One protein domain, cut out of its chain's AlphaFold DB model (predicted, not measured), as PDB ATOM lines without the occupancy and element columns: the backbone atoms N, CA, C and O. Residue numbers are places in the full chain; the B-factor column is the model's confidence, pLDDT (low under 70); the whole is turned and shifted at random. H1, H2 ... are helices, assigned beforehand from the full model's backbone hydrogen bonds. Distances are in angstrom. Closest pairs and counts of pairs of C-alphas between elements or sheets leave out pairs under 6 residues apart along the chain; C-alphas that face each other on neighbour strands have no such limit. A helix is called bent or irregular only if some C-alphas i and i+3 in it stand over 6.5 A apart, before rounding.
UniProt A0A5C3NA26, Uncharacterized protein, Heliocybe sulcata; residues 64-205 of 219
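Overview. This is residues 64 to 205 of the 219 residues of an uncharacterized protein of Heliocybe sulcata (UniProt A0A5C3NA26). Three helices, H2, H4 and H5, cross one another to make a core with H4 in the middle, and the short H1 packs on H2 and H4. The longest helix, H6, crosses H2 and reaches the last residue of H4, while the small helices H3 and H7 lie at the periphery. The printed part has 142 residues with seven named helices, H1 to H7 in order, and no named strand; its class is all helix, and the helix packing is mostly crossed. The whole is compact and rounded, with a radius of gyration of the C-alphas of 14.3 A and spans of 39 by 34 by 33 A.

Arrangement. Begin at H6, residues 169 to 188, where residues 174 to 178 alone touch residues 95 to 99 of H2, residues 92 to 110; the closest C-alphas, of Val 178 and Met 95, are 7.3 A apart, at a steep tilt of 62 degrees, opposite ways. H6 only just touches H4, residues 119 to 133, with 3 pairs of C-alphas within 8 A, the closest those of Ile 133 and Ser 185 at 6.0 A. Look next at Ala 96 and Ala 126, the closest C-alphas of H2 and H4, 5.2 A apart, at a steep tilt of 56 degrees, opposite ways. H5, residues 145 to 162, touches H4 at a steep tilt of 66 degrees, the same way, the C-alphas of Gly 125 and Met 151 being closest at 4.0 A. H5 also touches H2, about perpendicular at 77 degrees, closest at Tyr 107 and Phe 157, whose C-alphas are 6.8 A apart. H1, residues 68 to 75, and H2 form a helical hairpin at a shallow tilt of 32 degrees. H1 touches H4 too, the C-alphas of Leu 68 and Glu 119 being closest at 5.1 A. H3, residues 112 to 116, is near H5, and H7, residues 196 to 200, is close to H5 but not clearly touching, with the C-alphas of Lys 145 and Met 196 closest at 6.8 A. In H4, H5 and H7 every O i to N i+4 pair is within hydrogen-bond range; in H1 it is 3 of 4, in H2 13 of 15, in H6 13 of 16, and in H3 0 of 1, where 2 of 2 O i to N i+3 pairs are.

Along the chain. Find C-alpha 68 at (23.289, 32.032, -28.394), where H1 begins and runs 10.8 A. H2 is 25.3 A long with a kink of 48 degrees near residue 104, and it is irregular, C-alphas 105 and 108 being 7.2 A apart. H3 is 8.0 A long, H4 21.1 A and H5 26.5 A. Find C-alpha 169 at (4.810, 47.550, -21.043); from there H6 runs 29.0 A, with a kink of 32 degrees near residue 176, and it is only just irregular, C-alphas 184 and 187 being 6.50 A apart. H7 is 6.1 A long and ends with C-alpha 200 at (28.262, 39.788, -50.102).

Size, cuts and confidence. Look at Trp 169 and Glu 197 for the two C-alphas farthest apart, 40.3 A. The printed part has no cut. The links from H1 to H2, with 16 residues, and from H4 to H5, with 11, are long. The mean pLDDT of the printed part is 71.8, and 50 residues are under 70, among them residues 77 to 90 and 162 to 176.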
ATOM      1  N   ILE A  64      33.285  28.009 -31.224       60.19
ATOM      2  CA  ILE A  64      32.164  28.938 -31.064       60.19
ATOM      3  C   ILE A  64      31.278  28.388 -29.946       60.19
ATOM      4  O   ILE A  64      30.983  27.187 -29.921       60.19
ATOM      5  N   SER A  65      30.901  29.254 -29.006       61.19
ATOM      6  CA  SER A  65      30.036  28.878 -27.894       61.19
ATOM      7  C   SER A  65      28.737  28.251 -28.393       61.19
ATOM      8  O   SER A  65      28.150  28.680 -29.386       61.19
ATOM      9  N   SER A  66      28.268  27.234 -27.672       66.31
ATOM     10  CA  SER A  66      26.937  26.676 -27.895       66.31
ATOM     11  C   SER A  66      25.832  27.599 -27.391       66.31
ATOM     12  O   SER A  66      24.691  27.330 -27.724       66.31
ATOM     13  N   ASN A  67      26.161  28.625 -26.593       80.75
ATOM     14  CA  ASN A  67      25.220  29.623 -26.093       80.75
ATOM     15  C   ASN A  67      25.025  30.753 -27.118       80.75
ATOM     16  O   ASN A  67      25.988  31.406 -27.529       80.75
ATOM     17  N   LEU A  68      23.766  31.009 -27.461       80.50
ATOM     18  CA  LEU A  68      23.289  32.032 -28.394       80.50
ATOM     19  C   LEU A  68      23.928  33.434 -28.217       80.50
ATOM     20  O   LEU A  68      24.369  34.052 -29.186       80.50
ATOM     21  N   TYR A  69      24.029  33.941 -26.984       81.44
ATOM     22  CA  TYR A  69      24.515  35.301 -26.685       81.44
ATOM     23  C   TYR A  69      26.043  35.411 -26.659       81.44
ATOM     24  O   TYR A  69      26.604  36.482 -26.947       81.44
ATOM     25  N   ASP A  70      26.707  34.317 -26.294       78.56
ATOM     26  CA  ASP A  70      28.161  34.190 -26.348       78.56
ATOM     27  C   ASP A  70      28.631  34.030 -27.790       78.56
ATOM     28  O   ASP A  70      29.604  34.673 -28.175       78.56
ATOM     29  N   ALA A  71      27.893  33.273 -28.613       79.25
ATOM     30  CA  ALA A  71      28.171  33.121 -30.037       79.25
ATOM     31  C   ALA A  71      28.205  34.483 -30.748       79.25
ATOM     32  O   ALA A  71      29.095  34.726 -31.558       79.25
ATOM     33  N   VAL A  72      27.317  35.422 -30.385       81.00
ATOM     34  CA  VAL A  72      27.387  36.803 -30.896       81.00
ATOM     35  C   VAL A  72      28.720  37.469 -30.553       81.00
ATOM     36  O   VAL A  72      29.311  38.132 -31.398       81.00
ATOM     37  N   SER A  73      29.219  37.310 -29.328       79.56
ATOM     38  CA  SER A  73      30.492  37.935 -28.931       79.56
ATOM     39  C   SER A  73      31.683  37.266 -29.611       79.56
ATOM     40  O   SER A  73      32.565  37.966 -30.109       79.56
ATOM     41  N   ASP A  74      31.656  35.934 -29.706       74.69
ATOM     42  CA  ASP A  74      32.673  35.131 -30.382       74.69
ATOM     43  C   ASP A  74      32.769  35.522 -31.875       74.69
ATOM     44  O   ASP A  74      33.865  35.764 -32.382       74.69
ATOM     45  N   TYR A  75      31.635  35.690 -32.570       74.00
ATOM     46  CA  TYR A  75      31.599  36.110 -33.978       74.00
ATOM     47  C   TYR A  75      32.076  37.543 -34.216       74.00
ATOM     48  O   TYR A  75      32.643  37.849 -35.268       74.00
ATOM     49  N   LEU A  76      31.865  38.434 -33.250       74.00
ATOM     50  CA  LEU A  76      32.320  39.820 -33.340       74.00
ATOM     51  C   LEU A  76      33.771  40.004 -32.880       74.00
ATOM     52  O   LEU A  76      34.291  41.117 -32.973       74.00
ATOM     53  N   GLY A  77      34.429  38.935 -32.409       68.94
ATOM     54  CA  GLY A  77      35.779  39.002 -31.849       68.94
ATOM     55  C   GLY A  77      35.856  39.934 -30.639       68.94
ATOM     56  O   GLY A  77      36.866  40.611 -30.449       68.94
ATOM     57  N   LEU A  78      34.763  40.032 -29.877       67.06
ATOM     58  CA  LEU A  78      34.649  40.901 -28.712       67.06
ATOM     59  C   LEU A  78      34.941  40.105 -27.445       67.06
ATOM     60  O   LEU A  78      34.522  38.954 -27.318       67.06
ATOM     61  N   ASP A  79      35.600  40.750 -26.482       61.00
ATOM     62  CA  ASP A  79      35.709  40.202 -25.135       61.00
ATOM     63  C   ASP A  79      34.305  39.898 -24.589       61.00
ATOM     64  O   ASP A  79      33.344  40.656 -24.801       61.00
ATOM     65  N   ARG A  80      34.184  38.754 -23.905       59.78
ATOM     66  CA  ARG A  80      32.960  38.361 -23.204       59.78
ATOM     67  C   ARG A  80      32.722  39.407 -22.108       59.78
ATOM     68  O   ARG A  80      33.472  39.449 -21.142       59.78
ATOM     69  N   ASP A  81      31.707  40.242 -22.323       51.50
ATOM     70  CA  ASP A  81      31.285  41.442 -21.572       51.50
ATOM     71  C   ASP A  81      31.928  42.792 -21.938       51.50
ATOM     72  O   ASP A  81      33.140  42.972 -22.012       51.50
ATOM     73  N   PRO A  82      31.056  43.796 -22.154       50.41
ATOM     74  CA  PRO A  82      30.559  44.578 -21.028       50.41
ATOM     75  C   PRO A  82      29.045  44.447 -20.833       50.41
ATOM     76  O   PRO A  82      28.299  44.186 -21.777       50.41
ATOM     77  N   ALA A  83      28.608  44.717 -19.599       50.16
ATOM     78  CA  ALA A  83      27.206  44.801 -19.211       50.16
ATOM     79  C   ALA A  83      26.369  45.601 -20.240       50.16
ATOM     80  O   ALA A  83      26.839  46.637 -20.731       50.16
ATOM     81  N   PRO A  84      25.124  45.176 -20.533       47.78
ATOM     82  CA  PRO A  84      24.303  45.692 -21.638       47.78
ATOM     83  C   PRO A  84      24.054  47.214 -21.624       47.78
ATOM     84  O   PRO A  84      23.681  47.776 -22.649       47.78
ATOM     85  N   GLY A  85      24.312  47.901 -20.506       47.34
ATOM     86  CA  GLY A  85      24.118  49.346 -20.355       47.34
ATOM     87  C   GLY A  85      25.249  50.254 -20.857       47.34
ATOM     88  O   GLY A  85      25.024  51.454 -20.966       47.34
ATOM     89  N   ASN A  86      26.444  49.732 -21.174       45.59
ATOM     90  CA  ASN A  86      27.600  50.564 -21.576       45.59
ATOM     91  C   ASN A  86      27.896  50.550 -23.083       45.59
ATOM     92  O   ASN A  86      28.927  51.061 -23.522       45.59
ATOM     93  N   LEU A  87      27.016  49.949 -23.882       53.12
ATOM     94  CA  LEU A  87      27.188  49.863 -25.327       53.12
ATOM     95  C   LEU A  87      26.501  51.047 -26.009       53.12
ATOM     96  O   LEU A  87      25.369  51.367 -25.634       53.12
ATOM     97  N   PRO A  88      27.143  51.682 -27.011       56.44
ATOM     98  CA  PRO A  88      26.491  52.701 -27.826       56.44
ATOM     99  C   PRO A  88      25.110  52.222 -28.296       56.44
ATOM    100  O   PRO A  88      24.946  51.045 -28.617       56.44
ATOM    101  N   GLU A  89      24.134  53.132 -28.389       49.66
ATOM    102  CA  GLU A  89      22.742  52.872 -28.825       49.66
ATOM    103  C   GLU A  89      22.623  52.141 -30.180       49.66
ATOM    104  O   GLU A  89      21.568  51.615 -30.524       49.66
ATOM    105  N   HIS A  90      23.716  52.067 -30.944       58.88
ATOM    106  CA  HIS A  90      23.809  51.406 -32.244       58.88
ATOM    107  C   HIS A  90      24.963  50.389 -32.318       58.88
ATOM    108  O   HIS A  90      25.554  50.184 -33.383       58.88
ATOM    109  N   ASP A  91      25.339  49.775 -31.193       72.31
ATOM    110  CA  ASP A  91      26.268  48.644 -31.208       72.31
ATOM    111  C   ASP A  91      25.588  47.428 -31.856       72.31
ATOM    112  O   ASP A  91      24.502  47.002 -31.461       72.31
ATOM    113  N   GLU A  92      26.261  46.860 -32.852       79.62
ATOM    114  CA  GLU A  92      25.826  45.676 -33.589       79.62
ATOM    115  C   GLU A  92      25.553  44.506 -32.638       79.62
ATOM    116  O   GLU A  92      24.548  43.808 -32.771       79.62
ATOM    117  N   ARG A  93      26.400  44.361 -31.613       81.06
ATOM    118  CA  ARG A  93      26.224  43.359 -30.560       81.06
ATOM    119  C   ARG A  93      24.938  43.576 -29.773       81.06
ATOM    120  O   ARG A  93      24.238  42.607 -29.498       81.06
ATOM    121  N   ARG A  94      24.651  44.821 -29.370       80.12
ATOM    122  CA  ARG A  94      23.468  45.139 -28.561       80.12
ATOM    123  C   ARG A  94      22.211  44.797 -29.346       80.12
ATOM    124  O   ARG A  94      21.405  44.023 -28.856       80.12
ATOM    125  N   MET A  95      22.105  45.278 -30.584       84.31
ATOM    126  CA  MET A  95      20.923  45.028 -31.410       84.31
ATOM    127  C   MET A  95      20.753  43.544 -31.764       84.31
ATOM    128  O   MET A  95      19.640  43.031 -31.696       84.31
ATOM    129  N   ALA A  96      21.842  42.827 -32.073       87.69
ATOM    130  CA  ALA A  96      21.766  41.390 -32.342       87.69
ATOM    131  C   ALA A  96      21.269  40.628 -31.107       87.69
ATOM    132  O   ALA A  96      20.366  39.807 -31.218       87.69
ATOM    133  N   ARG A  97      21.788  40.951 -29.915       85.75
ATOM    134  CA  ARG A  97      21.312  40.371 -28.650       85.75
ATOM    135  C   ARG A  97      19.856  40.726 -28.348       85.75
ATOM    136  O   ARG A  97      19.136  39.862 -27.870       85.75
ATOM    137  N   THR A  98      19.415  41.945 -28.649       83.19
ATOM    138  CA  THR A  98      18.012  42.345 -28.471       83.19
ATOM    139  C   THR A  98      17.079  41.538 -29.381       83.19
ATOM    140  O   THR A  98      16.057  41.047 -28.916       83.19
ATOM    141  N   ILE A  99      17.439  41.320 -30.651       87.00
ATOM    142  CA  ILE A  99      16.666  40.448 -31.559       87.00
ATOM    143  C   ILE A  99      16.638  39.004 -31.040       87.00
ATOM    144  O   ILE A  99      15.597  38.352 -31.064       87.00
ATOM    145  N   LEU A 100      17.772  38.510 -30.544       88.88
ATOM    146  CA  LEU A 100      17.884  37.167 -29.983       88.88
ATOM    147  C   LEU A 100      17.079  36.978 -28.688       88.88
ATOM    148  O   LEU A 100      16.523  35.906 -28.476       88.88
ATOM    149  N   TYR A 101      16.949  38.022 -27.871       84.06
ATOM    150  CA  TYR A 101      16.062  38.013 -26.710       84.06
ATOM    151  C   TYR A 101      14.602  37.790 -27.127       84.06
ATOM    152  O   TYR A 101      13.922  36.945 -26.558       84.06
ATOM    153  N   PHE A 102      14.132  38.471 -28.181       80.06
ATOM    154  CA  PHE A 102      12.791  38.229 -28.732       80.06
ATOM    155  C   PHE A 102      12.635  36.835 -29.339       80.06
ATOM    156  O   PHE A 102      11.562  36.231 -29.267       80.06
ATOM    157  N   TYR A 103      13.711  36.298 -29.912       85.88
ATOM    158  CA  TYR A 103      13.730  34.912 -30.347       85.88
ATOM    159  C   TYR A 103      13.514  33.941 -29.176       85.88
ATOM    160  O   TYR A 103      12.611  33.106 -29.260       85.88
ATOM    161  N   ASP A 104      14.277  34.069 -28.090       84.06
ATOM    162  CA  ASP A 104      14.174  33.182 -26.925       84.06
ATOM    163  C   ASP A 104      12.806  33.302 -26.246       84.06
ATOM    164  O   ASP A 104      12.132  32.295 -26.033       84.06
ATOM    165  N   GLU A 105      12.367  34.533 -25.978       79.00
ATOM    166  CA  GLU A 105      11.118  34.818 -25.265       79.00
ATOM    167  C   GLU A 105       9.863  34.491 -26.076       79.00
ATOM    168  O   GLU A 105       8.785  34.353 -25.499       79.00
ATOM    169  N   ARG A 106       9.953  34.406 -27.411       76.88
ATOM    170  CA  ARG A 106       8.752  34.309 -28.248       76.88
ATOM    171  C   ARG A 106       8.923  33.489 -29.514       76.88
ATOM    172  O   ARG A 106       8.201  32.508 -29.698       76.88
ATOM    173  N   TYR A 107       9.833  33.875 -30.409       80.88
ATOM    174  CA  TYR A 107       9.854  33.299 -31.764       80.88
ATOM    175  C   TYR A 107      10.138  31.796 -31.747       80.88
ATOM    176  O   TYR A 107       9.539  31.057 -32.530       80.88
ATOM    177  N   SER A 108      10.985  31.346 -30.819       81.44
ATOM    178  CA  SER A 108      11.317  29.937 -30.593       81.44
ATOM    179  C   SER A 108      10.092  29.076 -30.240       81.44
ATOM    180  O   SER A 108      10.044  27.900 -30.601       81.44
ATOM    181  N   MET A 109       9.079  29.663 -29.589       77.25
ATOM    182  CA  MET A 109       7.833  28.996 -29.198       77.25
ATOM    183  C   MET A 109       6.746  29.075 -30.275       77.25
ATOM    184  O   MET A 109       5.881  28.204 -30.336       77.25
ATOM    185  N   GLU A 110       6.781  30.099 -31.132       70.25
ATOM    186  CA  GLU A 110       5.792  30.293 -32.200       70.25
ATOM    187  C   GLU A 110       6.084  29.459 -33.460       70.25
ATOM    188  O   GLU A 110       5.198  29.301 -34.301       70.25
ATOM    189  N   CYS A 111       7.303  28.926 -33.620       70.19
ATOM    190  CA  CYS A 111       7.697  28.221 -34.839       70.19
ATOM    191  C   CYS A 111       8.641  27.040 -34.586       70.19
ATOM    192  O   CYS A 111       9.819  27.204 -34.276       70.19
ATOM    193  N   ASP A 112       8.158  25.820 -34.824       72.56
ATOM    194  CA  ASP A 112       8.949  24.600 -34.609       72.56
ATOM    195  C   ASP A 112      10.179  24.482 -35.523       72.56
ATOM    196  O   ASP A 112      11.104  23.727 -35.218       72.56
ATOM    197  N   ILE A 113      10.230  25.253 -36.615       72.62
ATOM    198  CA  ILE A 113      11.370  25.280 -37.537       72.62
ATOM    199  C   ILE A 113      12.684  25.658 -36.843       72.62
ATOM    200  O   ILE A 113      13.752  25.202 -37.243       72.62
ATOM    201  N   TRP A 114      12.612  26.456 -35.774       76.38
ATOM    202  CA  TRP A 114      13.786  26.922 -35.044       76.38
ATOM    203  C   TRP A 114      14.599  25.770 -34.453       76.38
ATOM    204  O   TRP A 114      15.824  25.847 -34.403       76.38
ATOM    205  N   LYS A 115      13.940  24.649 -34.126       75.31
ATOM    206  CA  LYS A 115      14.571  23.426 -33.602       75.31
ATOM    207  C   LYS A 115      15.522  22.756 -34.602       75.31
ATOM    208  O   LYS A 115      16.291  21.881 -34.213       75.31
ATOM    209  N   MET A 116      15.463  23.133 -35.881       75.62
ATOM    210  CA  MET A 116      16.337  22.604 -36.930       75.62
ATOM    211  C   MET A 116      17.667  23.353 -37.045       75.62
ATOM    212  O   MET A 116      18.586  22.875 -37.714       75.62
ATOM    213  N   PHE A 117      17.785  24.516 -36.404       77.94
ATOM    214  CA  PHE A 117      18.977  25.350 -36.453       77.94
ATOM    215  C   PHE A 117      19.756  25.246 -35.144       77.94
ATOM    216  O   PHE A 117      19.190  25.175 -34.056       77.94
ATOM    217  N   LYS A 118      21.088  25.244 -35.242       83.00
ATOM    218  CA  LYS A 118      21.950  25.370 -34.061       83.00
ATOM    219  C   LYS A 118      21.872  26.806 -33.545       83.00
ATOM    220  O   LYS A 118      21.814  27.727 -34.355       83.00
ATOM    221  N   GLU A 119      21.999  27.007 -32.235       84.38
ATOM    222  CA  GLU A 119      22.011  28.351 -31.631       84.38
ATOM    223  C   GLU A 119      23.041  29.288 -32.282       84.38
ATOM    224  O   GLU A 119      22.740  30.445 -32.561       84.38
ATOM    225  N   ALA A 120      24.224  28.771 -32.631       83.31
ATOM    226  CA  ALA A 120      25.244  29.534 -33.347       83.31
ATOM    227  C   ALA A 120      24.767  30.046 -34.726       83.31
ATOM    228  O   ALA A 120      25.090  31.165 -35.111       83.31
ATOM    229  N   GLU A 121      23.948  29.279 -35.452       84.19
ATOM    230  CA  GLU A 121      23.393  29.691 -36.753       84.19
ATOM    231  C   GLU A 121      22.279  30.735 -36.598       84.19
ATOM    232  O   GLU A 121      22.089  31.597 -37.455       84.19
ATOM    233  N   ILE A 122      21.547  30.692 -35.485       88.69
ATOM    234  CA  ILE A 122      20.539  31.702 -35.147       88.69
ATOM    235  C   ILE A 122      21.240  33.010 -34.757       88.69
ATOM    236  O   ILE A 122      20.888  34.074 -35.268       88.69
ATOM    237  N   ALA A 123      22.298  32.929 -33.946       88.25
ATOM    238  CA  ALA A 123      23.148  34.065 -33.601       88.25
ATOM    239  C   ALA A 123      23.811  34.695 -34.839       88.25
ATOM    240  O   ALA A 123      23.816  35.919 -34.988       88.25
ATOM    241  N   MET A 124      24.309  33.863 -35.761       86.88
ATOM    242  CA  MET A 124      24.812  34.278 -37.074       86.88
ATOM    243  C   MET A 124      23.742  35.050 -37.856       86.88
ATOM    244  O   MET A 124      24.005  36.164 -38.308       86.88
ATOM    245  N   GLY A 125      22.525  34.506 -37.961       88.69
ATOM    246  CA  GLY A 125      21.413  35.166 -38.647       88.69
ATOM    247  C   GLY A 125      21.048  36.522 -38.046       88.69
ATOM    248  O   GLY A 125      20.839  37.483 -38.787       88.69
ATOM    249  N   ALA A 126      21.048  36.642 -36.717       90.69
ATOM    250  CA  ALA A 126      20.791  37.912 -36.038       90.69
ATOM    251  C   ALA A 126      21.868  38.961 -36.354       90.69
ATOM    252  O   ALA A 126      21.543  40.104 -36.679       90.69
ATOM    253  N   ILE A 127      23.149  38.578 -36.332       87.75
ATOM    254  CA  ILE A 127      24.245  39.483 -36.710       87.75
ATOM    255  C   ILE A 127      24.131  39.881 -38.183       87.75
ATOM    256  O   ILE A 127      24.253  41.065 -38.516       87.75
ATOM    257  N   MET A 128      23.879  38.912 -39.068       86.12
ATOM    258  CA  MET A 128      23.737  39.160 -40.501       86.12
ATOM    259  C   MET A 128      22.612  40.159 -40.785       86.12
ATOM    260  O   MET A 128      22.818  41.096 -41.564       86.12
ATOM    261  N   LEU A 129      21.474  40.000 -40.104       87.50
ATOM    262  CA  LEU A 129      20.314  40.884 -40.179       87.50
ATOM    263  C   LEU A 129      20.644  42.301 -39.704       87.50
ATOM    264  O   LEU A 129      20.391  43.265 -40.426       87.50
ATOM    265  N   VAL A 130      21.265  42.442 -38.532       87.06
ATOM    266  CA  VAL A 130      21.643  43.753 -37.983       87.06
ATOM    267  C   VAL A 130      22.629  44.466 -38.896       87.06
ATOM    268  O   VAL A 130      22.422  45.631 -39.224       87.06
ATOM    269  N   ARG A 131      23.677  43.786 -39.371       81.44
ATOM    270  CA  ARG A 131      24.650  44.390 -40.293       81.44
ATOM    271  C   ARG A 131      24.033  44.826 -41.602       81.44
ATOM    272  O   ARG A 131      24.391  45.896 -42.102       81.44
ATOM    273  N   PHE A 132      23.133  44.005 -42.139       81.50
ATOM    274  CA  PHE A 132      22.366  44.364 -43.319       81.50
ATOM    275  C   PHE A 132      21.575  45.646 -43.051       81.50
ATOM    276  O   PHE A 132      21.723  46.605 -43.802       81.50
ATOM    277  N   ILE A 133      20.847  45.698 -41.928       79.88
ATOM    278  CA  ILE A 133      20.054  46.863 -41.523       79.88
ATOM    279  C   ILE A 133      20.899  48.127 -41.364       79.88
ATOM    280  O   ILE A 133      20.498  49.206 -41.795       79.88
ATOM    281  N   MET A 134      22.091  47.991 -40.797       77.44
ATOM    282  CA  MET A 134      23.021  49.099 -40.606       77.44
ATOM    283  C   MET A 134      23.760  49.523 -41.884       77.44
ATOM    284  O   MET A 134      24.570  50.441 -41.817       77.44
ATOM    285  N   GLY A 135      23.578  48.837 -43.019       72.06
ATOM    286  CA  GLY A 135      24.377  49.084 -44.227       72.06
ATOM    287  C   GLY A 135      25.876  48.831 -44.024       72.06
ATOM    288  O   GLY A 135      26.708  49.318 -44.784       72.06
ATOM    289  N   LYS A 136      26.249  48.079 -42.981       67.75
ATOM    290  CA  LYS A 136      27.652  47.814 -42.639       67.75
ATOM    291  C   LYS A 136      28.277  46.719 -43.500       67.75
ATOM    292  O   LYS A 136      29.494  46.572 -43.454       67.75
ATOM    293  N   GLY A 137      27.470  46.003 -44.288       62.53
ATOM    294  CA  GLY A 137      27.887  44.900 -45.156       62.53
ATOM    295  C   GLY A 137      28.832  43.897 -44.471       62.53
ATOM    296  O   GLY A 137      28.809  43.714 -43.252       62.53
ATOM    297  N   ARG A 138      29.656  43.210 -45.269       63.16
ATOM    298  CA  ARG A 138      30.553  42.130 -44.832       63.16
ATOM    299  C   ARG A 138      31.782  42.596 -44.024       63.16
ATOM    300  O   ARG A 138      32.713  43.202 -44.549       63.16
ATOM    301  N   THR A 139      31.885  42.116 -42.790       54.84
ATOM    302  CA  THR A 139      33.184  41.791 -42.171       54.84
ATOM    303  C   THR A 139      33.211  40.268 -42.075       54.84
ATOM    304  O   THR A 139      32.303  39.749 -41.446       54.84
ATOM    305  N   PRO A 140      34.139  39.527 -42.701       53.47
ATOM    306  CA  PRO A 140      34.038  38.068 -42.754       53.47
ATOM    307  C   PRO A 140      34.200  37.454 -41.356       53.47
ATOM    308  O   PRO A 140      35.236  37.653 -40.723       53.47
ATOM    309  N   PHE A 141      33.196  36.703 -40.895       60.78
ATOM    310  CA  PHE A 141      33.268  35.899 -39.660       60.78
ATOM    311  C   PHE A 141      32.740  34.462 -39.827       60.78
ATOM    312  O   PHE A 141      32.565  33.750 -38.841       60.78
ATOM    313  N   GLY A 142      32.548  34.010 -41.074       62.84
ATOM    314  CA  GLY A 142      32.151  32.634 -41.393       62.84
ATOM    315  C   GLY A 142      30.670  32.490 -41.729       62.84
ATOM    316  O   GLY A 142      30.049  31.520 -41.308       62.84
ATOM    317  N   GLU A 143      30.101  33.456 -42.455       70.94
ATOM    318  CA  GLU A 143      28.683  33.463 -42.813       70.94
ATOM    319  C   GLU A 143      28.279  32.191 -43.576       70.94
ATOM    320  O   GLU A 143      28.937  31.784 -44.538       70.94
ATOM    321  N   THR A 144      27.185  31.559 -43.148       73.31
ATOM    322  CA  THR A 144      26.704  30.287 -43.700       73.31
ATOM    323  C   THR A 144      25.368  30.478 -44.424       73.31
ATOM    324  O   THR A 144      24.614  31.417 -44.163       73.31
ATOM    325  N   LYS A 145      25.022  29.533 -45.308       74.12
ATOM    326  CA  LYS A 145      23.685  29.480 -45.926       74.12
ATOM    327  C   LYS A 145      22.578  29.361 -44.870       74.12
ATOM    328  O   LYS A 145      21.504  29.926 -45.037       74.12
ATOM    329  N   THR A 146      22.851  28.644 -43.783       77.19
ATOM    330  CA  THR A 146      21.926  28.464 -42.663       77.19
ATOM    331  C   THR A 146      21.704  29.775 -41.905       77.19
ATOM    332  O   THR A 146      20.563  30.096 -41.590       77.19
ATOM    333  N   GLY A 147      22.759  30.574 -41.718       83.75
ATOM    334  CA  GLY A 147      22.699  31.934 -41.178       83.75
ATOM    335  C   GLY A 147      21.843  32.880 -42.024       83.75
ATOM    336  O   GLY A 147      21.100  33.701 -41.493       83.75
ATOM    337  N   LEU A 148      21.877  32.737 -43.353       80.56
ATOM    338  CA  LEU A 148      20.993  33.504 -44.233       80.56
ATOM    339  C   LEU A 148      19.520  33.117 -44.028       80.56
ATOM    340  O   LEU A 148      18.661  33.989 -43.934       80.56
ATOM    341  N   ILE A 149      19.218  31.822 -43.908       80.19
ATOM    342  CA  ILE A 149      17.847  31.346 -43.658       80.19
ATOM    343  C   ILE A 149      17.331  31.867 -42.308       80.19
ATOM    344  O   ILE A 149      16.216  32.389 -42.238       80.19
ATOM    345  N   THR A 150      18.140  31.781 -41.250       85.12
ATOM    346  CA  THR A 150      17.766  32.294 -39.922       85.12
ATOM    347  C   THR A 150      17.613  33.818 -39.922       85.12
ATOM    348  O   THR A 150      16.683  34.317 -39.296       85.12
ATOM    349  N   MET A 151      18.420  34.560 -40.691       88.12
ATOM    350  CA  MET A 151      18.243  36.003 -40.923       88.12
ATOM    351  C   MET A 151      16.858  36.335 -41.503       88.12
ATOM    352  O   MET A 151      16.199  37.252 -41.011       88.12
ATOM    353  N   HIS A 152      16.390  35.598 -42.517       82.69
ATOM    354  CA  HIS A 152      15.055  35.809 -43.103       82.69
ATOM    355  C   HIS A 152      13.927  35.485 -42.124       82.69
ATOM    356  O   HIS A 152      12.952  36.231 -42.042       82.69
ATOM    357  N   LEU A 153      14.061  34.396 -41.363       83.75
ATOM    358  CA  LEU A 153      13.069  34.021 -40.354       83.75
ATOM    359  C   LEU A 153      12.975  35.074 -39.243       83.75
ATOM    360  O   LEU A 153      11.873  35.505 -38.913       83.75
ATOM    361  N   LEU A 154      14.112  35.530 -38.710       87.38
ATOM    362  CA  LEU A 154      14.151  36.578 -37.686       87.38
ATOM    363  C   LEU A 154      13.491  37.863 -38.197       87.38
ATOM    364  O   LEU A 154      12.650  38.440 -37.512       87.38
ATOM    365  N   ASP A 155      13.805  38.274 -39.428       85.69
ATOM    366  CA  ASP A 155      13.205  39.464 -40.022       85.69
ATOM    367  C   ASP A 155      11.684  39.354 -40.182       85.69
ATOM    368  O   ASP A 155      10.965  40.320 -39.919       85.69
ATOM    369  N   HIS A 156      11.185  38.186 -40.592       81.81
ATOM    370  CA  HIS A 156       9.753  37.941 -40.708       81.81
ATOM    371  C   HIS A 156       9.043  38.097 -39.356       81.81
ATOM    372  O   HIS A 156       8.056  38.830 -39.261       81.81
ATOM    373  N   PHE A 157       9.564  37.459 -38.305       80.19
ATOM    374  CA  PHE A 157       8.975  37.534 -36.967       80.19
ATOM    375  C   PHE A 157       9.023  38.954 -36.386       80.19
ATOM    376  O   PHE A 157       8.008  39.435 -35.882       80.19
ATOM    377  N   CYS A 158      10.130  39.682 -36.563       80.25
ATOM    378  CA  CYS A 158      10.199  41.093 -36.170       80.25
ATOM    379  C   CYS A 158       9.164  41.957 -36.927       80.25
ATOM    380  O   CYS A 158       8.489  42.809 -36.343       80.25
ATOM    381  N   GLN A 159       8.959  41.739 -38.228       75.38
ATOM    382  CA  GLN A 159       7.914  42.470 -38.955       75.38
ATOM    383  C   GLN A 159       6.508  42.151 -38.441       75.38
ATOM    384  O   GLN A 159       5.684  43.057 -38.327       75.38
ATOM    385  N   MET A 160       6.235  40.889 -38.110       72.12
ATOM    386  CA  MET A 160       4.946  40.474 -37.553       72.12
ATOM    387  C   MET A 160       4.672  41.113 -36.187       72.12
ATOM    388  O   MET A 160       3.543  41.540 -35.937       72.12
ATOM    389  N   ASP A 161       5.694  41.257 -35.342       70.69
ATOM    390  CA  ASP A 161       5.584  41.916 -34.035       70.69
ATOM    391  C   ASP A 161       5.259  43.412 -34.139       70.69
ATOM    392  O   ASP A 161       4.507  43.935 -33.315       70.69
ATOM    393  N   THR A 162       5.698  44.081 -35.213       62.91
ATOM    394  CA  THR A 162       5.352  45.493 -35.488       62.91
ATOM    395  C   THR A 162       3.831  45.719 -35.522       62.91
ATOM    396  O   THR A 162       3.352  46.802 -35.185       62.91
ATOM    397  N   TYR A 163       3.055  44.697 -35.896       55.47
ATOM    398  CA  TYR A 163       1.593  44.759 -35.986       55.47
ATOM    399  C   TYR A 163       0.864  44.247 -34.734       55.47
ATOM    400  O   TYR A 163      -0.359  44.367 -34.659       55.47
ATOM    401  N   ARG A 164       1.580  43.656 -33.769       56.97
ATOM    402  CA  ARG A 164       0.999  42.896 -32.646       56.97
ATOM    403  C   ARG A 164       1.121  43.582 -31.286       56.97
ATOM    404  O   ARG A 164       0.652  43.024 -30.302       56.97
ATOM    405  N   LEU A 165       1.725  44.768 -31.206       53.25
ATOM    406  CA  LEU A 165       2.066  45.395 -29.925       53.25
ATOM    407  C   LEU A 165       1.096  46.495 -29.482       53.25
ATOM    408  O   LEU A 165       1.303  47.673 -29.778       53.25
ATOM    409  N   PRO A 166       0.065  46.106 -28.713       48.72
ATOM    410  CA  PRO A 166      -0.486  46.971 -27.677       48.72
ATOM    411  C   PRO A 166      -0.467  46.396 -26.243       48.72
ATOM    412  O   PRO A 166      -0.943  47.094 -25.353       48.72
ATOM    413  N   GLU A 167       0.037  45.182 -25.966       50.25
ATOM    414  CA  GLU A 167      -0.392  44.470 -24.737       50.25
ATOM    415  C   GLU A 167       0.596  44.345 -23.549       50.25
ATOM    416  O   GLU A 167       0.117  44.085 -22.450       50.25
ATOM    417  N   GLU A 168       1.909  44.635 -23.646       52.50
ATOM    418  CA  GLU A 168       2.823  44.536 -22.473       52.50
ATOM    419  C   GLU A 168       3.902  45.643 -22.397       52.50
ATOM    420  O   GLU A 168       4.657  45.879 -23.342       52.50
ATOM    421  N   TRP A 169       3.992  46.335 -21.248       46.84
ATOM    422  CA  TRP A 169       4.810  47.550 -21.043       46.84
ATOM    423  C   TRP A 169       6.334  47.320 -21.110       46.84
ATOM    424  O   TRP A 169       7.028  48.109 -21.748       46.84
ATOM    425  N   ASP A 170       6.864  46.246 -20.514       53.31
ATOM    426  CA  ASP A 170       8.316  45.973 -20.514       53.31
ATOM    427  C   ASP A 170       8.813  45.511 -21.893       53.31
ATOM    428  O   ASP A 170       9.875  45.930 -22.363       53.31
ATOM    429  N   TYR A 171       7.983  44.744 -22.604       55.22
ATOM    430  CA  TYR A 171       8.213  44.381 -24.002       55.22
ATOM    431  C   TYR A 171       8.185  45.621 -24.904       55.22
ATOM    432  O   TYR A 171       8.951  45.709 -25.857       55.22
ATOM    433  N   THR A 172       7.363  46.627 -24.572       58.59
ATOM    434  CA  THR A 172       7.250  47.876 -25.343       58.59
ATOM    435  C   THR A 172       8.551  48.683 -25.343       58.59
ATOM    436  O   THR A 172       8.884  49.269 -26.371       58.59
ATOM    437  N   ILE A 173       9.321  48.706 -24.245       61.53
ATOM    438  CA  ILE A 173      10.579  49.474 -24.175       61.53
ATOM    439  C   ILE A 173      11.661  48.817 -25.038       61.53
ATOM    440  O   ILE A 173      12.206  49.476 -25.923       61.53
ATOM    441  N   LEU A 174      11.931  47.522 -24.849       64.00
ATOM    442  CA  LEU A 174      12.913  46.796 -25.668       64.00
ATOM    443  C   LEU A 174      12.484  46.736 -27.139       64.00
ATOM    444  O   LEU A 174      13.309  46.887 -28.040       64.00
ATOM    445  N   TRP A 175      11.182  46.577 -27.393       67.56
ATOM    446  CA  TRP A 175      10.659  46.594 -28.750       67.56
ATOM    447  C   TRP A 175      10.798  47.970 -29.379       67.56
ATOM    448  O   TRP A 175      11.124  48.056 -30.555       67.56
ATOM    449  N   SER A 176      10.612  49.055 -28.621       67.69
ATOM    450  CA  SER A 176      10.813  50.403 -29.152       67.69
ATOM    451  C   SER A 176      12.239  50.607 -29.666       67.69
ATOM    452  O   SER A 176      12.421  51.325 -30.644       67.69
ATOM    453  N   GLU A 177      13.245  49.939 -29.088       70.56
ATOM    454  CA  GLU A 177      14.617  49.967 -29.606       70.56
ATOM    455  C   GLU A 177      14.712  49.290 -30.981       70.56
ATOM    456  O   GLU A 177      15.276  49.870 -31.913       70.56
ATOM    457  N   VAL A 178      14.114  48.102 -31.135       71.25
ATOM    458  CA  VAL A 178      14.078  47.361 -32.409       71.25
ATOM    459  C   VAL A 178      13.230  48.093 -33.444       71.25
ATOM    460  O   VAL A 178      13.676  48.309 -34.564       71.25
ATOM    461  N   ASP A 179      12.042  48.554 -33.080       71.62
ATOM    462  CA  ASP A 179      11.143  49.308 -33.948       71.62
ATOM    463  C   ASP A 179      11.767  50.632 -34.398       71.62
ATOM    464  O   ASP A 179      11.714  50.956 -35.582       71.62
ATOM    465  N   ASN A 180      12.442  51.372 -33.512       71.75
ATOM    466  CA  ASN A 180      13.189  52.571 -33.899       71.75
ATOM    467  C   ASN A 180      14.355  52.225 -34.832       71.75
ATOM    468  O   ASN A 180      14.557  52.907 -35.840       71.75
ATOM    469  N   PHE A 181      15.098  51.155 -34.544       72.69
ATOM    470  CA  PHE A 181      16.174  50.668 -35.405       72.69
ATOM    471  C   PHE A 181      15.662  50.310 -36.807       72.69
ATOM    472  O   PHE A 181      16.210  50.787 -37.807       72.69
ATOM    473  N   TYR A 182      14.559  49.567 -36.891       71.31
ATOM    474  CA  TYR A 182      13.901  49.193 -38.137       71.31
ATOM    475  C   TYR A 182      13.302  50.408 -38.860       71.31
ATOM    476  O   TYR A 182      13.554  50.598 -40.048       71.31
ATOM    477  N   LYS A 183      12.559  51.286 -38.181       68.94
ATOM    478  CA  LYS A 183      11.923  52.468 -38.791       68.94
ATOM    479  C   LYS A 183      12.926  53.479 -39.334       68.94
ATOM    480  O   LYS A 183      12.647  54.087 -40.372       68.94
ATOM    481  N   ASN A 184      14.054  53.668 -38.653       62.56
ATOM    482  CA  ASN A 184      15.076  54.634 -39.054       62.56
ATOM    483  C   ASN A 184      16.003  54.085 -40.141       62.56
ATOM    484  O   ASN A 184      16.430  54.848 -41.004       62.56
ATOM    485  N   SER A 185      16.260  52.775 -40.144       63.00
ATOM    486  CA  SER A 185      17.266  52.172 -41.029       63.00
ATOM    487  C   SER A 185      16.656  51.470 -42.246       63.00
ATOM    488  O   SER A 185      17.228  51.493 -43.332       63.00
ATOM    489  N   ARG A 186      15.457  50.881 -42.123       60.22
ATOM    490  CA  ARG A 186      14.836  50.065 -43.184       60.22
ATOM    491  C   ARG A 186      14.143  50.871 -44.276       60.22
ATOM    492  O   ARG A 186      14.046  50.386 -45.396       60.22
ATOM    493  N   LYS A 187      13.702  52.106 -44.000       56.84
ATOM    494  CA  LYS A 187      13.101  52.990 -45.026       56.84
ATOM    495  C   LYS A 187      14.038  53.257 -46.209       56.84
ATOM    496  O   LYS A 187      13.569  53.565 -47.298       56.84
ATOM    497  N   SER A 188      15.343  53.138 -45.988       52.78
ATOM    498  CA  SER A 188      16.398  53.305 -46.988       52.78
ATOM    499  C   SER A 188      16.898  51.993 -47.597       52.78
ATOM    500  O   SER A 188      17.795  52.029 -48.437       52.78
ATOM    501  N   MET A 189      16.360  50.842 -47.189       59.41
ATOM    502  CA  MET A 189      16.883  49.546 -47.606       59.41
ATOM    503  C   MET A 189      16.050  48.862 -48.679       59.41
ATOM    504  O   MET A 189      14.822  48.850 -48.644       59.41
ATOM    505  N   ASN A 190      16.767  48.228 -49.604       60.66
ATOM    506  CA  ASN A 190      16.207  47.304 -50.580       60.66
ATOM    507  C   ASN A 190      15.758  45.994 -49.904       60.66
ATOM    508  O   ASN A 190      15.974  45.784 -48.709       60.66
ATOM    509  N   ARG A 191      15.143  45.095 -50.684       73.81
ATOM    510  CA  ARG A 191      14.799  43.734 -50.238       73.81
ATOM    511  C   ARG A 191      15.985  43.043 -49.550       73.81
ATOM    512  O   ARG A 191      17.132  43.280 -49.934       73.81
ATOM    513  N   LEU A 192      15.695  42.163 -48.588       77.56
ATOM    514  CA  LEU A 192      16.722  41.296 -48.012       77.56
ATOM    515  C   LEU A 192      17.398  40.463 -49.119       77.56
ATOM    516  O   LEU A 192      16.728  40.073 -50.087       77.56
ATOM    517  N   PRO A 193      18.706  40.186 -48.994       75.38
ATOM    518  CA  PRO A 193      19.432  39.342 -49.932       75.38
ATOM    519  C   PRO A 193      18.924  37.904 -49.841       75.38
ATOM    520  O   PRO A 193      18.810  37.353 -48.751       75.38
ATOM    521  N   LEU A 194      18.615  37.296 -50.982       72.50
ATOM    522  CA  LEU A 194      18.104  35.924 -51.078       72.50
ATOM    523  C   LEU A 194      19.229  34.895 -51.199       72.50
ATOM    524  O   LEU A 194      19.025  33.719 -50.907       72.50
ATOM    525  N   THR A 195      20.419  35.334 -51.611       75.56
ATOM    526  CA  THR A 195      21.598  34.475 -51.738       75.56
ATOM    527  C   THR A 195      22.787  35.046 -50.975       75.56
ATOM    528  O   THR A 195      22.836  36.237 -50.649       75.56
ATOM    529  N   MET A 196      23.779  34.194 -50.711       78.56
ATOM    530  CA  MET A 196      25.035  34.634 -50.103       78.56
ATOM    531  C   MET A 196      25.769  35.626 -51.009       78.56
ATOM    532  O   MET A 196      26.306  36.609 -50.514       78.56
ATOM    533  N   GLU A 197      25.730  35.440 -52.329       77.12
ATOM    534  CA  GLU A 197      26.324  36.380 -53.285       77.12
ATOM    535  C   GLU A 197      25.631  37.746 -53.251       77.12
ATOM    536  O   GLU A 197      26.291  38.774 -53.399       77.12
ATOM    537  N   GLU A 198      24.307  37.786 -53.068       74.31
ATOM    538  CA  GLU A 198      23.582  39.045 -52.878       74.31
ATOM    539  C   GLU A 198      23.967  39.715 -51.558       74.31
ATOM    540  O   GLU A 198      24.187  40.927 -51.533       74.31
ATOM    541  N   TYR A 199      24.101  38.931 -50.485       76.06
ATOM    542  CA  TYR A 199      24.531  39.425 -49.177       76.06
ATOM    543  C   TYR A 199      25.950  40.014 -49.240       76.06
ATOM    544  O   TYR A 199      26.200  41.110 -48.741       76.06
ATOM    545  N   GLU A 200      26.874  39.341 -49.928       73.75
ATOM    546  CA  GLU A 200      28.262  39.788 -50.102       73.75
ATOM    547  C   GLU A 200      28.400  41.072 -50.933       73.75
ATOM    548  O   GLU A 200      29.399  41.782 -50.804       73.75
ATOM    549  N   ARG A 201      27.411  41.389 -51.775       73.38
ATOM    550  CA  ARG A 201      27.393  42.611 -52.597       73.38
ATOM    551  C   ARG A 201      26.896  43.842 -51.845       73.38
ATOM    552  O   ARG A 201      26.959  44.938 -52.405       73.38
ATOM    553  N   VAL A 202      26.402  43.690 -50.614       71.12
ATOM    554  CA  VAL A 202      25.932  44.816 -49.803       71.12
ATOM    555  C   VAL A 202      27.131  45.719 -49.485       71.12
ATOM    556  O   VAL A 202      28.084  45.264 -48.844       71.12
ATOM    557  N   PRO A 203      27.127  46.981 -49.955       60.31
ATOM    558  CA  PRO A 203      28.267  47.868 -49.798       60.31
ATOM    559  C   PRO A 203      28.550  48.114 -48.316       60.31
ATOM    560  O   PRO A 203      27.632  48.305 -47.526       60.31
ATOM    561  N   LEU A 204      29.833  48.112 -47.956       59.84
ATOM    562  CA  LEU A 204      30.281  48.479 -46.618       59.84
ATOM    563  C   LEU A 204      30.109  49.982 -46.431       59.84
ATOM    564  O   LEU A 204      30.517  50.756 -47.305       59.84
ATOM    565  N   GLU A 205      29.623  50.410 -45.267       57.72
ATOM    566  CA  GLU A 205      29.890  51.776 -44.831       57.72
ATOM    567  C   GLU A 205      31.403  52.041 -44.933       57.72
ATOM    568  O   GLU A 205      32.213  51.247 -44.427       57.72
TER     569      GLU A 205